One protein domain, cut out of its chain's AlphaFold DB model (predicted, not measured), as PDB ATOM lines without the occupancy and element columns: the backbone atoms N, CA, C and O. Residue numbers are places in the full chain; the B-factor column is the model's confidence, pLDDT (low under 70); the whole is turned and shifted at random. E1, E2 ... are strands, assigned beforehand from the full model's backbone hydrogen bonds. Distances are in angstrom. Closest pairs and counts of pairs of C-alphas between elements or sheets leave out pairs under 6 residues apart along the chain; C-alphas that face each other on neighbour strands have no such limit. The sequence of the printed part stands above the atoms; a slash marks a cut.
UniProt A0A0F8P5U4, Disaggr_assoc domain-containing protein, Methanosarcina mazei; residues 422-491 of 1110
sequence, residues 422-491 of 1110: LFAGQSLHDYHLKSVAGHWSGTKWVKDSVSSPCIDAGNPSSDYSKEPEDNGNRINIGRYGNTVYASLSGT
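What this domain is: This is residues 422 to 491 of the 1110 residues of the protein "Disaggr_assoc domain-containing protein" of Methanosarcina mazei (UniProt A0A0F8P5U4). This domain has little regular structure: a small hairpin of two strands, E1 and E2, sits at one end, and a long chain of loops, residues 434 to 491, makes the rest. Residues 439 to 440 pair with residues 445 to 446, antiparallel, in a second small turn of chain, and loops around Ser 461 make the opposite end. The printed part has 70 residues, with two named strands, E1 then E2, in one antiparallel sheet, and no named helix; the class is all strand, with 7 residues in named elements. It is compact, with a radius of gyration of the C-alphas of 10.6 A, and rounded, spanning 31 by 22 by 21 A.

Where its parts are: E1, residues 423 to 425, is 5.6 A long and begins at C-alpha 423 (50.111, 27.266, -34.017). E2, residues 430 to 433, is 8.8 A long and ends at C-alpha 433 (46.670, 27.760, -30.739).

How they stand to each other: E1 and E2 form a hairpin with a tight link, antiparallel at 147 degrees; N 424 and O 432 are within hydrogen-bond range, at 2.8 A.

The domain as a whole: The C-alphas farthest apart, of Ser 427 and Ser 461, are 31.6 A apart. The printed part has no cut. Confidence is under 70 at residues 428, 441 to 444 and 490 to 491.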
ATOM      1  N   LEU A 422      47.837  23.880 -35.632       95.50
ATOM      2  CA  LEU A 422      47.630  25.253 -36.097       95.50
ATOM      3  C   LEU A 422      48.148  26.283 -35.088       95.50
ATOM      4  O   LEU A 422      47.386  27.060 -34.514       95.50
ATOM      5  N   PHE A 423      49.459  26.275 -34.866       93.81
ATOM      6  CA  PHE A 423      50.111  27.266 -34.017       93.81
ATOM      7  C   PHE A 423      50.068  28.669 -34.633       93.81
ATOM      8  O   PHE A 423      50.104  28.819 -35.859       93.81
ATOM      9  N   ALA A 424      50.034  29.693 -33.779       82.00
ATOM     10  CA  ALA A 424      50.103  31.095 -34.175       82.00
ATOM     11  C   ALA A 424      51.428  31.419 -34.889       82.00
ATOM     12  O   ALA A 424      51.405  32.009 -35.971       82.00
ATOM     13  N   GLY A 425      52.565  30.946 -34.356       77.44
ATOM     14  CA  GLY A 425      53.895  31.253 -34.889       77.44
ATOM     15  C   GLY A 425      54.955  30.197 -34.567       77.44
ATOM     16  O   GLY A 425      55.936  30.487 -33.886       77.44
ATOM     17  N   GLN A 426      54.804  28.981 -35.100       84.75
ATOM     18  CA  GLN A 426      55.704  27.849 -34.819       84.75
ATOM     19  C   GLN A 426      57.195  28.144 -35.077       84.75
ATOM     20  O   GLN A 426      58.037  27.783 -34.263       84.75
ATOM     21  N   SER A 427      57.534  28.838 -36.172       74.69
ATOM     22  CA  SER A 427      58.926  29.189 -36.514       74.69
ATOM     23  C   SER A 427      59.568  30.187 -35.546       74.69
ATOM     24  O   SER A 427      60.785  30.322 -35.526       74.69
ATOM     25  N   LEU A 428      58.747  30.904 -34.777       68.56
ATOM     26  CA  LEU A 428      59.165  31.810 -33.707       68.56
ATOM     27  C   LEU A 428      59.010  31.157 -32.324       68.56
ATOM     28  O   LEU A 428      59.166  31.827 -31.307       68.56
ATOM     29  N   HIS A 429      58.675  29.863 -32.286       81.81
ATOM     30  CA  HIS A 429      58.346  29.107 -31.080       81.81
ATOM     31  C   HIS A 429      57.152  29.680 -30.291       81.81
ATOM     32  O   HIS A 429      57.029  29.456 -29.084       81.81
ATOM     33  N   ASP A 430      56.245  30.377 -30.984       82.56
ATOM     34  CA  ASP A 430      54.929  30.736 -30.469       82.56
ATOM     35  C   ASP A 430      53.941  29.594 -30.730       82.56
ATOM     36  O   ASP A 430      53.408  29.417 -31.832       82.56
ATOM     37  N   TYR A 431      53.715  28.809 -29.680       91.25
ATOM     38  CA  TYR A 431      52.852  27.633 -29.705       91.25
ATOM     39  C   TYR A 431      51.435  27.903 -29.185       91.25
ATOM     40  O   TYR A 431      50.740  26.954 -28.807       91.25
ATOM     41  N   HIS A 432      50.986  29.163 -29.120       94.38
ATOM     42  CA  HIS A 432      49.565  29.424 -28.899       94.38
ATOM     43  C   HIS A 432      48.751  28.845 -30.058       94.38
ATOM     44  O   HIS A 432      49.189  28.818 -31.210       94.38
ATOM     45  N   LEU A 433      47.562  28.343 -29.747       97.06
ATOM     46  CA  LEU A 433      46.670  27.760 -30.739       97.06
ATOM     47  C   LEU A 433      45.959  28.882 -31.490       97.06
ATOM     48  O   LEU A 433      45.378  29.754 -30.845       97.06
ATOM     49  N   LYS A 434      45.946  28.855 -32.822       92.62
ATOM     50  CA  LYS A 434      45.135  29.801 -33.594       92.62
ATOM     51  C   LYS A 434      43.668  29.705 -33.181       92.62
ATOM     52  O   LYS A 434      43.155  28.604 -32.974       92.62
ATOM     53  N   SER A 435      42.999  30.843 -33.052       93.44
ATOM     54  CA  SER A 435      41.596  30.939 -32.661       93.44
ATOM     55  C   SER A 435      40.903  32.103 -33.357       93.44
ATOM     56  O   SER A 435      41.343  33.250 -33.275       93.44
ATOM     57  N   VAL A 436      39.735  31.832 -33.946       87.94
ATOM     58  CA  VAL A 436      38.857  32.887 -34.487       87.94
ATOM     59  C   VAL A 436      38.311  33.827 -33.406       87.94
ATOM     60  O   VAL A 436      37.932  34.964 -33.694       87.94
ATOM     61  N   ALA A 437      38.272  33.369 -32.152       82.44
ATOM     62  CA  ALA A 437      37.877  34.174 -31.000       82.44
ATOM     63  C   ALA A 437      39.063  34.949 -30.409       82.44
ATOM     64  O   ALA A 437      38.890  36.089 -29.970       82.44
ATOM     65  N   GLY A 438      40.259  34.367 -30.477       85.62
ATOM     66  CA  GLY A 438      41.533  35.025 -30.229       85.62
ATOM     67  C   GLY A 438      42.542  34.139 -29.500       85.62
ATOM     68  O   GLY A 438      42.180  33.409 -28.578       85.62
ATOM     69  N   HIS A 439      43.814  34.225 -29.882       89.94
ATOM     70  CA  HIS A 439      44.954  33.686 -29.137       89.94
ATOM     71  C   HIS A 439      45.737  34.810 -28.446       89.94
ATOM     72  O   HIS A 439      45.659  35.972 -28.851       89.94
ATOM     73  N   TRP A 440      46.493  34.495 -27.394       79.06
ATOM     74  CA  TRP A 440      47.315  35.482 -26.694       79.06
ATOM     75  C   TRP A 440      48.658  35.689 -27.403       79.06
ATOM     76  O   TRP A 440      49.459  34.773 -27.504       79.06
ATOM     77  N   SER A 441      48.942  36.911 -27.847       68.62
ATOM     78  CA  SER A 441      50.198  37.263 -28.545       68.62
ATOM     79  C   SER A 441      51.354  37.647 -27.610       68.62
ATOM     80  O   SER A 441      52.365  38.190 -28.050       68.62
ATOM     81  N   GLY A 442      51.188  37.483 -26.293       48.94
ATOM     82  CA  GLY A 442      52.103  38.028 -25.282       48.94
ATOM     83  C   GLY A 442      51.692  39.409 -24.754       48.94
ATOM     84  O   GLY A 442      52.055  39.760 -23.634       48.94
ATOM     85  N   THR A 443      50.902  40.175 -25.515       53.00
ATOM     86  CA  THR A 443      50.469  41.538 -25.127       53.00
ATOM     87  C   THR A 443      48.979  41.817 -25.325       53.00
ATOM     88  O   THR A 443      48.411  42.651 -24.616       53.00
ATOM     89  N   LYS A 444      48.335  41.139 -26.281       64.56
ATOM     90  CA  LYS A 444      46.902  41.265 -26.585       64.56
ATOM     91  C   LYS A 444      46.330  39.969 -27.163       64.56
ATOM     92  O   LYS A 444      47.079  39.118 -27.642       64.56
ATOM     93  N   TRP A 445      45.004  39.864 -27.188       73.19
ATOM     94  CA  TRP A 445      44.299  38.814 -27.926       73.19
ATOM     95  C   TRP A 445      44.267  39.137 -29.425       73.19
ATOM     96  O   TRP A 445      43.872  40.238 -29.811       73.19
ATOM     97  N   VAL A 446      44.686  38.192 -30.262       79.75
ATOM     98  CA  VAL A 446      44.742  38.305 -31.726       79.75
ATOM     99  C   VAL A 446      43.825  37.253 -32.331       79.75
ATOM    100  O   VAL A 446      43.934  36.082 -31.990       79.75
ATOM    101  N   LYS A 447      42.904  37.669 -33.205       80.50
ATOM    102  CA  LYS A 447      41.976  36.761 -33.891       80.50
ATOM    103  C   LYS A 447      42.613  36.195 -35.150       80.50
ATOM    104  O   LYS A 447      43.162  36.949 -35.948       80.50
ATOM    105  N   ASP A 448      42.460  34.896 -35.342       84.19
ATOM    106  CA  ASP A 448      42.919  34.180 -36.526       84.19
ATOM    107  C   ASP A 448      41.766  33.878 -37.487       84.19
ATOM    108  O   ASP A 448      40.592  33.933 -37.130       84.19
ATOM    109  N   SER A 449      42.094  33.503 -38.723       81.88
ATOM    110  CA  SER A 449      41.104  33.080 -39.724       81.88
ATOM    111  C   SER A 449      40.551  31.668 -39.493       81.88
ATOM    112  O   SER A 449      39.596  31.257 -40.146       81.88
ATOM    113  N   VAL A 450      41.153  30.906 -38.579       87.06
ATOM    114  CA  VAL A 450      40.836  29.501 -38.314       87.06
ATOM    115  C   VAL A 450      41.095  29.182 -36.844       87.06
ATOM    116  O   VAL A 450      42.064  29.668 -36.263       87.06
ATOM    117  N   SER A 451      40.245  28.337 -36.256       90.81
ATOM    118  CA  SER A 451      40.474  27.770 -34.927       90.81
ATOM    119  C   SER A 451      41.195  26.435 -35.008       90.81
ATOM    120  O   SER A 451      40.875  25.575 -35.831       90.81
ATOM    121  N   SER A 452      42.155  26.256 -34.111       97.25
ATOM    122  CA  SER A 452      42.871  25.010 -33.914       97.25
ATOM    123  C   SER A 452      41.934  23.871 -33.493       97.25
ATOM    124  O   SER A 452      41.074  24.075 -32.634       97.25
ATOM    125  N   PRO A 453      42.149  22.635 -33.987       95.81
ATOM    126  CA  PRO A 453      41.448  21.449 -33.490       95.81
ATOM    127  C   PRO A 453      41.864  21.047 -32.063       95.81
ATOM    128  O   PRO A 453      41.328  20.082 -31.522       95.81
ATOM    129  N   CYS A 454      42.855  21.726 -31.478       97.25
ATOM    130  CA  CYS A 454      43.344  21.479 -30.124       97.25
ATOM    131  C   CYS A 454      42.641  22.337 -29.059       97.25
ATOM    132  O   CYS A 454      42.881  22.111 -27.870       97.25
ATOM    133  N   ILE A 455      41.795  23.288 -29.470       96.50
ATOM    134  CA  ILE A 455      40.967  24.077 -28.557       96.50
ATOM    135  C   ILE A 455      39.827  23.199 -28.022       96.50
ATOM    136  O   ILE A 455      39.240  22.426 -28.780       96.50
ATOM    137  N   ASP A 456      39.572  23.251 -26.714       95.00
ATOM    138  CA  ASP A 456      38.556  22.464 -25.994       95.00
ATOM    139  C   ASP A 456      38.643  20.946 -26.217       95.00
ATOM    140  O   ASP A 456      37.664  20.194 -26.118       95.00
ATOM    141  N   ALA A 457      39.825  20.455 -26.576       95.06
ATOM    142  CA  ALA A 457      40.001  19.097 -27.075       95.06
ATOM    143  C   ALA A 457      40.654  18.154 -26.056       95.06
ATOM    144  O   ALA A 457      40.693  16.932 -26.265       95.06
ATOM    145  N   GLY A 458      41.140  18.694 -24.938       95.44
ATOM    146  CA  GLY A 458      41.884  17.941 -23.942       95.44
ATOM    147  C   GLY A 458      41.040  16.931 -23.177       95.44
ATOM    148  O   GLY A 458      39.843  16.734 -23.410       95.44
ATOM    149  N   ASN A 459      41.679  16.213 -22.269       95.56
ATOM    150  CA  ASN A 459      41.039  15.194 -21.460       95.56
ATOM    151  C   ASN A 459      39.893  15.822 -20.638       95.56
ATOM    152  O   ASN A 459      40.141  16.776 -19.904       95.56
ATOM    153  N   PRO A 460      38.660  15.281 -20.693       93.12
ATOM    154  CA  PRO A 460      37.511  15.829 -19.962       93.12
ATOM    155  C   PRO A 460      37.659  15.883 -18.434       93.12
ATOM    156  O   PRO A 460      36.843  16.512 -17.771       93.12
ATOM    157  N   SER A 461      38.639  15.181 -17.859       92.12
ATOM    158  CA  SER A 461      38.914  15.211 -16.416       92.12
ATOM    159  C   SER A 461      39.999  16.212 -16.012       92.12
ATOM    160  O   SER A 461      40.233  16.396 -14.817       92.12
ATOM    161  N   SER A 462      40.672  16.839 -16.979       92.94
ATOM    162  CA  SER A 462      41.655  17.887 -16.724       92.94
ATOM    163  C   SER A 462      40.974  19.193 -16.318       92.94
ATOM    164  O   SER A 462      39.931  19.561 -16.851       92.94
ATOM    165  N   ASP A 463      41.596  19.895 -15.374       88.00
ATOM    166  CA  ASP A 463      41.197  21.243 -14.974       88.00
ATOM    167  C   ASP A 463      41.408  22.229 -16.132       88.00
ATOM    168  O   ASP A 463      42.416  22.145 -16.827       88.00
ATOM    169  N   TYR A 464      40.462  23.146 -16.311       90.88
ATOM    170  CA  TYR A 464      40.472  24.237 -17.293       90.88
ATOM    171  C   TYR A 464      40.088  25.578 -16.652       90.88
ATOM    172  O   TYR A 464      39.935  26.578 -17.340       90.88
ATOM    173  N   SER A 465      39.925  25.623 -15.324       85.00
ATOM    174  CA  SER A 465      39.381  26.781 -14.599       85.00
ATOM    175  C   SER A 465      40.215  28.059 -14.703       85.00
ATOM    176  O   SER A 465      39.749  29.128 -14.310       85.00
ATOM    177  N   LYS A 466      41.454  27.961 -15.193       78.19
ATOM    178  CA  LYS A 466      42.322  29.113 -15.449       78.19
ATOM    179  C   LYS A 466      42.265  29.610 -16.889       78.19
ATOM    180  O   LYS A 466      42.871  30.643 -17.157       78.19
ATOM    181  N   GLU A 467      41.598  28.895 -17.792       90.56
ATOM    182  CA  GLU A 467      41.410  29.350 -19.166       90.56
ATOM    183  C   GLU A 467      40.378  30.487 -19.219       90.56
ATOM    184  O   GLU A 467      39.352  30.420 -18.532       90.56
ATOM    185  N   PRO A 468      40.639  31.548 -19.998       80.25
ATOM    186  CA  PRO A 468      39.719  32.669 -20.113       80.25
ATOM    187  C   PRO A 468      38.429  32.272 -20.836       80.25
ATOM    188  O   PRO A 468      38.450  31.505 -21.790       80.25
ATOM    189  N   GLU A 469      37.302  32.834 -20.394       76.88
ATOM    190  CA  GLU A 469      36.010  32.652 -21.061       76.88
ATOM    191  C   GLU A 469      35.992  33.334 -22.442       76.88
ATOM    192  O   GLU A 469      36.488  34.450 -22.600       76.88
ATOM    193  N   ASP A 470      35.371  32.755 -23.467       76.06
ATOM    194  CA  ASP A 470      34.681  31.454 -23.491       76.06
ATOM    195  C   ASP A 470      35.678  30.304 -23.725       76.06
ATOM    196  O   ASP A 470      36.381  30.335 -24.735       76.06
ATOM    197  N   ASN A 471      35.731  29.339 -22.797       81.88
ATOM    198  CA  ASN A 471      36.686  28.211 -22.755       81.88
ATOM    199  C   ASN A 471      36.036  26.842 -23.051       81.88
ATOM    200  O   ASN A 471      36.568  25.794 -22.672       81.88
ATOM    201  N   GLY A 472      34.804  26.833 -23.582       82.88
ATOM    202  CA  GLY A 472      34.123  25.608 -24.014       82.88
ATOM    203  C   GLY A 472      33.878  24.565 -22.911       82.88
ATOM    204  O   GLY A 472      33.462  23.440 -23.200       82.88
ATOM    205  N   ASN A 473      34.097  24.919 -21.637       87.50
ATOM    206  CA  ASN A 473      34.107  24.022 -20.480       87.50
ATOM    207  C   ASN A 473      35.051  22.814 -20.623       87.50
ATOM    208  O   ASN A 473      34.762  21.726 -20.101       87.50
ATOM    209  N   ARG A 474      36.158  22.963 -21.357       92.12
ATOM    210  CA  ARG A 474      37.111  21.876 -21.582       92.12
ATOM    211  C   ARG A 474      38.497  22.429 -21.883       92.12
ATOM    212  O   ARG A 474      38.631  23.350 -22.658       92.12
ATOM    213  N   ILE A 475      39.530  21.819 -21.303       95.12
ATOM    214  CA  ILE A 475      40.906  22.309 -21.450       95.12
ATOM    215  C   ILE A 475      41.374  22.273 -22.916       95.12
ATOM    216  O   ILE A 475      41.155  21.283 -23.631       95.12
ATOM    217  N   ASN A 476      42.123  23.292 -23.317       97.00
ATOM    218  CA  ASN A 476      42.953  23.264 -24.512       97.00
ATOM    219  C   ASN A 476      44.106  22.252 -24.370       97.00
ATOM    220  O   ASN A 476      44.688  22.067 -23.300       97.00
ATOM    221  N   ILE A 477      44.477  21.584 -25.465       97.94
ATOM    222  CA  ILE A 477      45.663  20.709 -25.510       97.94
ATOM    223  C   ILE A 477      46.922  21.581 -25.660       97.94
ATOM    224  O   ILE A 477      46.921  22.555 -26.406       97.94
ATOM    225  N   GLY A 478      48.026  21.200 -25.013       96.50
ATOM    226  CA  GLY A 478      49.340  21.832 -25.169       96.50
ATOM    227  C   GLY A 478      49.730  22.767 -24.026       96.50
ATOM    228  O   GLY A 478      49.068  22.824 -22.992       96.50
ATOM    229  N   ARG A 479      50.839  23.496 -24.211       93.94
ATOM    230  CA  ARG A 479      51.492  24.300 -23.160       93.94
ATOM    231  C   ARG A 479      50.599  25.339 -22.496       93.94
ATOM    232  O   ARG A 479      50.797  25.640 -21.329       93.94
ATOM    233  N   TYR A 480      49.650  25.906 -23.220       93.19
ATOM    234  CA  TYR A 480      48.824  26.978 -22.676       93.19
ATOM    235  C   TYR A 480      47.518  26.471 -22.060       93.19
ATOM    236  O   TYR A 480      46.808  27.262 -21.445       93.19
ATOM    237  N   GLY A 481      47.223  25.170 -22.155       92.56
ATOM    238  CA  GLY A 481      46.048  24.569 -21.531       92.56
ATOM    239  C   GLY A 481      46.025  24.778 -20.015       92.56
ATOM    240  O   GLY A 481      47.028  24.572 -19.327       92.56
ATOM    241  N   ASN A 482      44.872  25.168 -19.479       89.88
ATOM    242  CA  ASN A 482      44.662  25.571 -18.087       89.88
ATOM    243  C   ASN A 482      45.579  26.716 -17.629       89.88
ATOM    244  O   ASN A 482      46.102  26.715 -16.507       89.88
ATOM    245  N   THR A 483      45.786  27.700 -18.500       86.44
ATOM    246  CA  THR A 483      46.478  28.949 -18.171       86.44
ATOM    247  C   THR A 483      45.642  30.142 -18.612       86.44
ATOM    248  O   THR A 483      44.817  30.034 -19.516       86.44
ATOM    249  N   VAL A 484      45.915  31.311 -18.030       81.44
ATOM    250  CA  VAL A 484      45.260  32.577 -18.414       81.44
ATOM    251  C   VAL A 484      45.608  33.037 -19.837       81.44
ATOM    252  O   VAL A 484      45.053  34.020 -20.314       81.44
ATOM    253  N   TYR A 485      46.523  32.332 -20.507       86.31
ATOM    254  CA  TYR A 485      46.978  32.596 -21.869       86.31
ATOM    255  C   TYR A 485      46.443  31.564 -22.878       86.31
ATOM    256  O   TYR A 485      46.841  31.574 -24.038       86.31
ATOM    257  N   ALA A 486      45.555  30.657 -22.456       88.50
ATOM    258  CA  ALA A 486      44.916  29.689 -23.342       88.50
ATOM    259  C   ALA A 486      44.059  30.391 -24.410       88.50
ATOM    260  O   ALA A 486      43.342  31.340 -24.104       88.50
ATOM    261  N   SER A 487      44.116  29.919 -25.655       92.81
ATOM    262  CA  SER A 487      43.310  30.463 -26.755       92.81
ATOM    263  C   SER A 487      41.807  30.280 -26.524       92.81
ATOM    264  O   SER A 487      41.380  29.271 -25.975       92.81
ATOM    265  N   LEU A 488      41.006  31.243 -26.976       89.56
ATOM    266  CA  LEU A 488      39.561  31.285 -26.728       89.56
ATOM    267  C   LEU A 488      38.780  30.342 -27.662       89.56
ATOM    268  O   LEU A 488      39.170  30.151 -28.815       89.56
ATOM    269  N   SER A 489      37.639  29.823 -27.212       83.06
ATOM    270  CA  SER A 489      36.801  28.848 -27.933       83.06
ATOM    271  C   SER A 489      35.853  29.479 -28.953       83.06
ATOM    272  O   SER A 489      35.788  29.050 -30.107       83.06
ATOM    273  N   GLY A 490      35.136  30.536 -28.553       65.88
ATOM    274  CA  GLY A 490      34.216  31.282 -29.424       65.88
ATOM    275  C   GLY A 490      32.795  30.716 -29.586       65.88
ATOM    276  O   GLY A 490      32.144  31.028 -30.585       65.88
ATOM    277  N   THR A 491      32.271  29.925 -28.646       48.31
ATOM    278  CA  THR A 491      30.908  29.359 -28.694       48.31
ATOM    279  C   THR A 491      29.833  30.270 -28.069       48.31
ATOM    280  O   THR A 491      29.459  30.144 -26.909       48.31
TER     281      THR A 491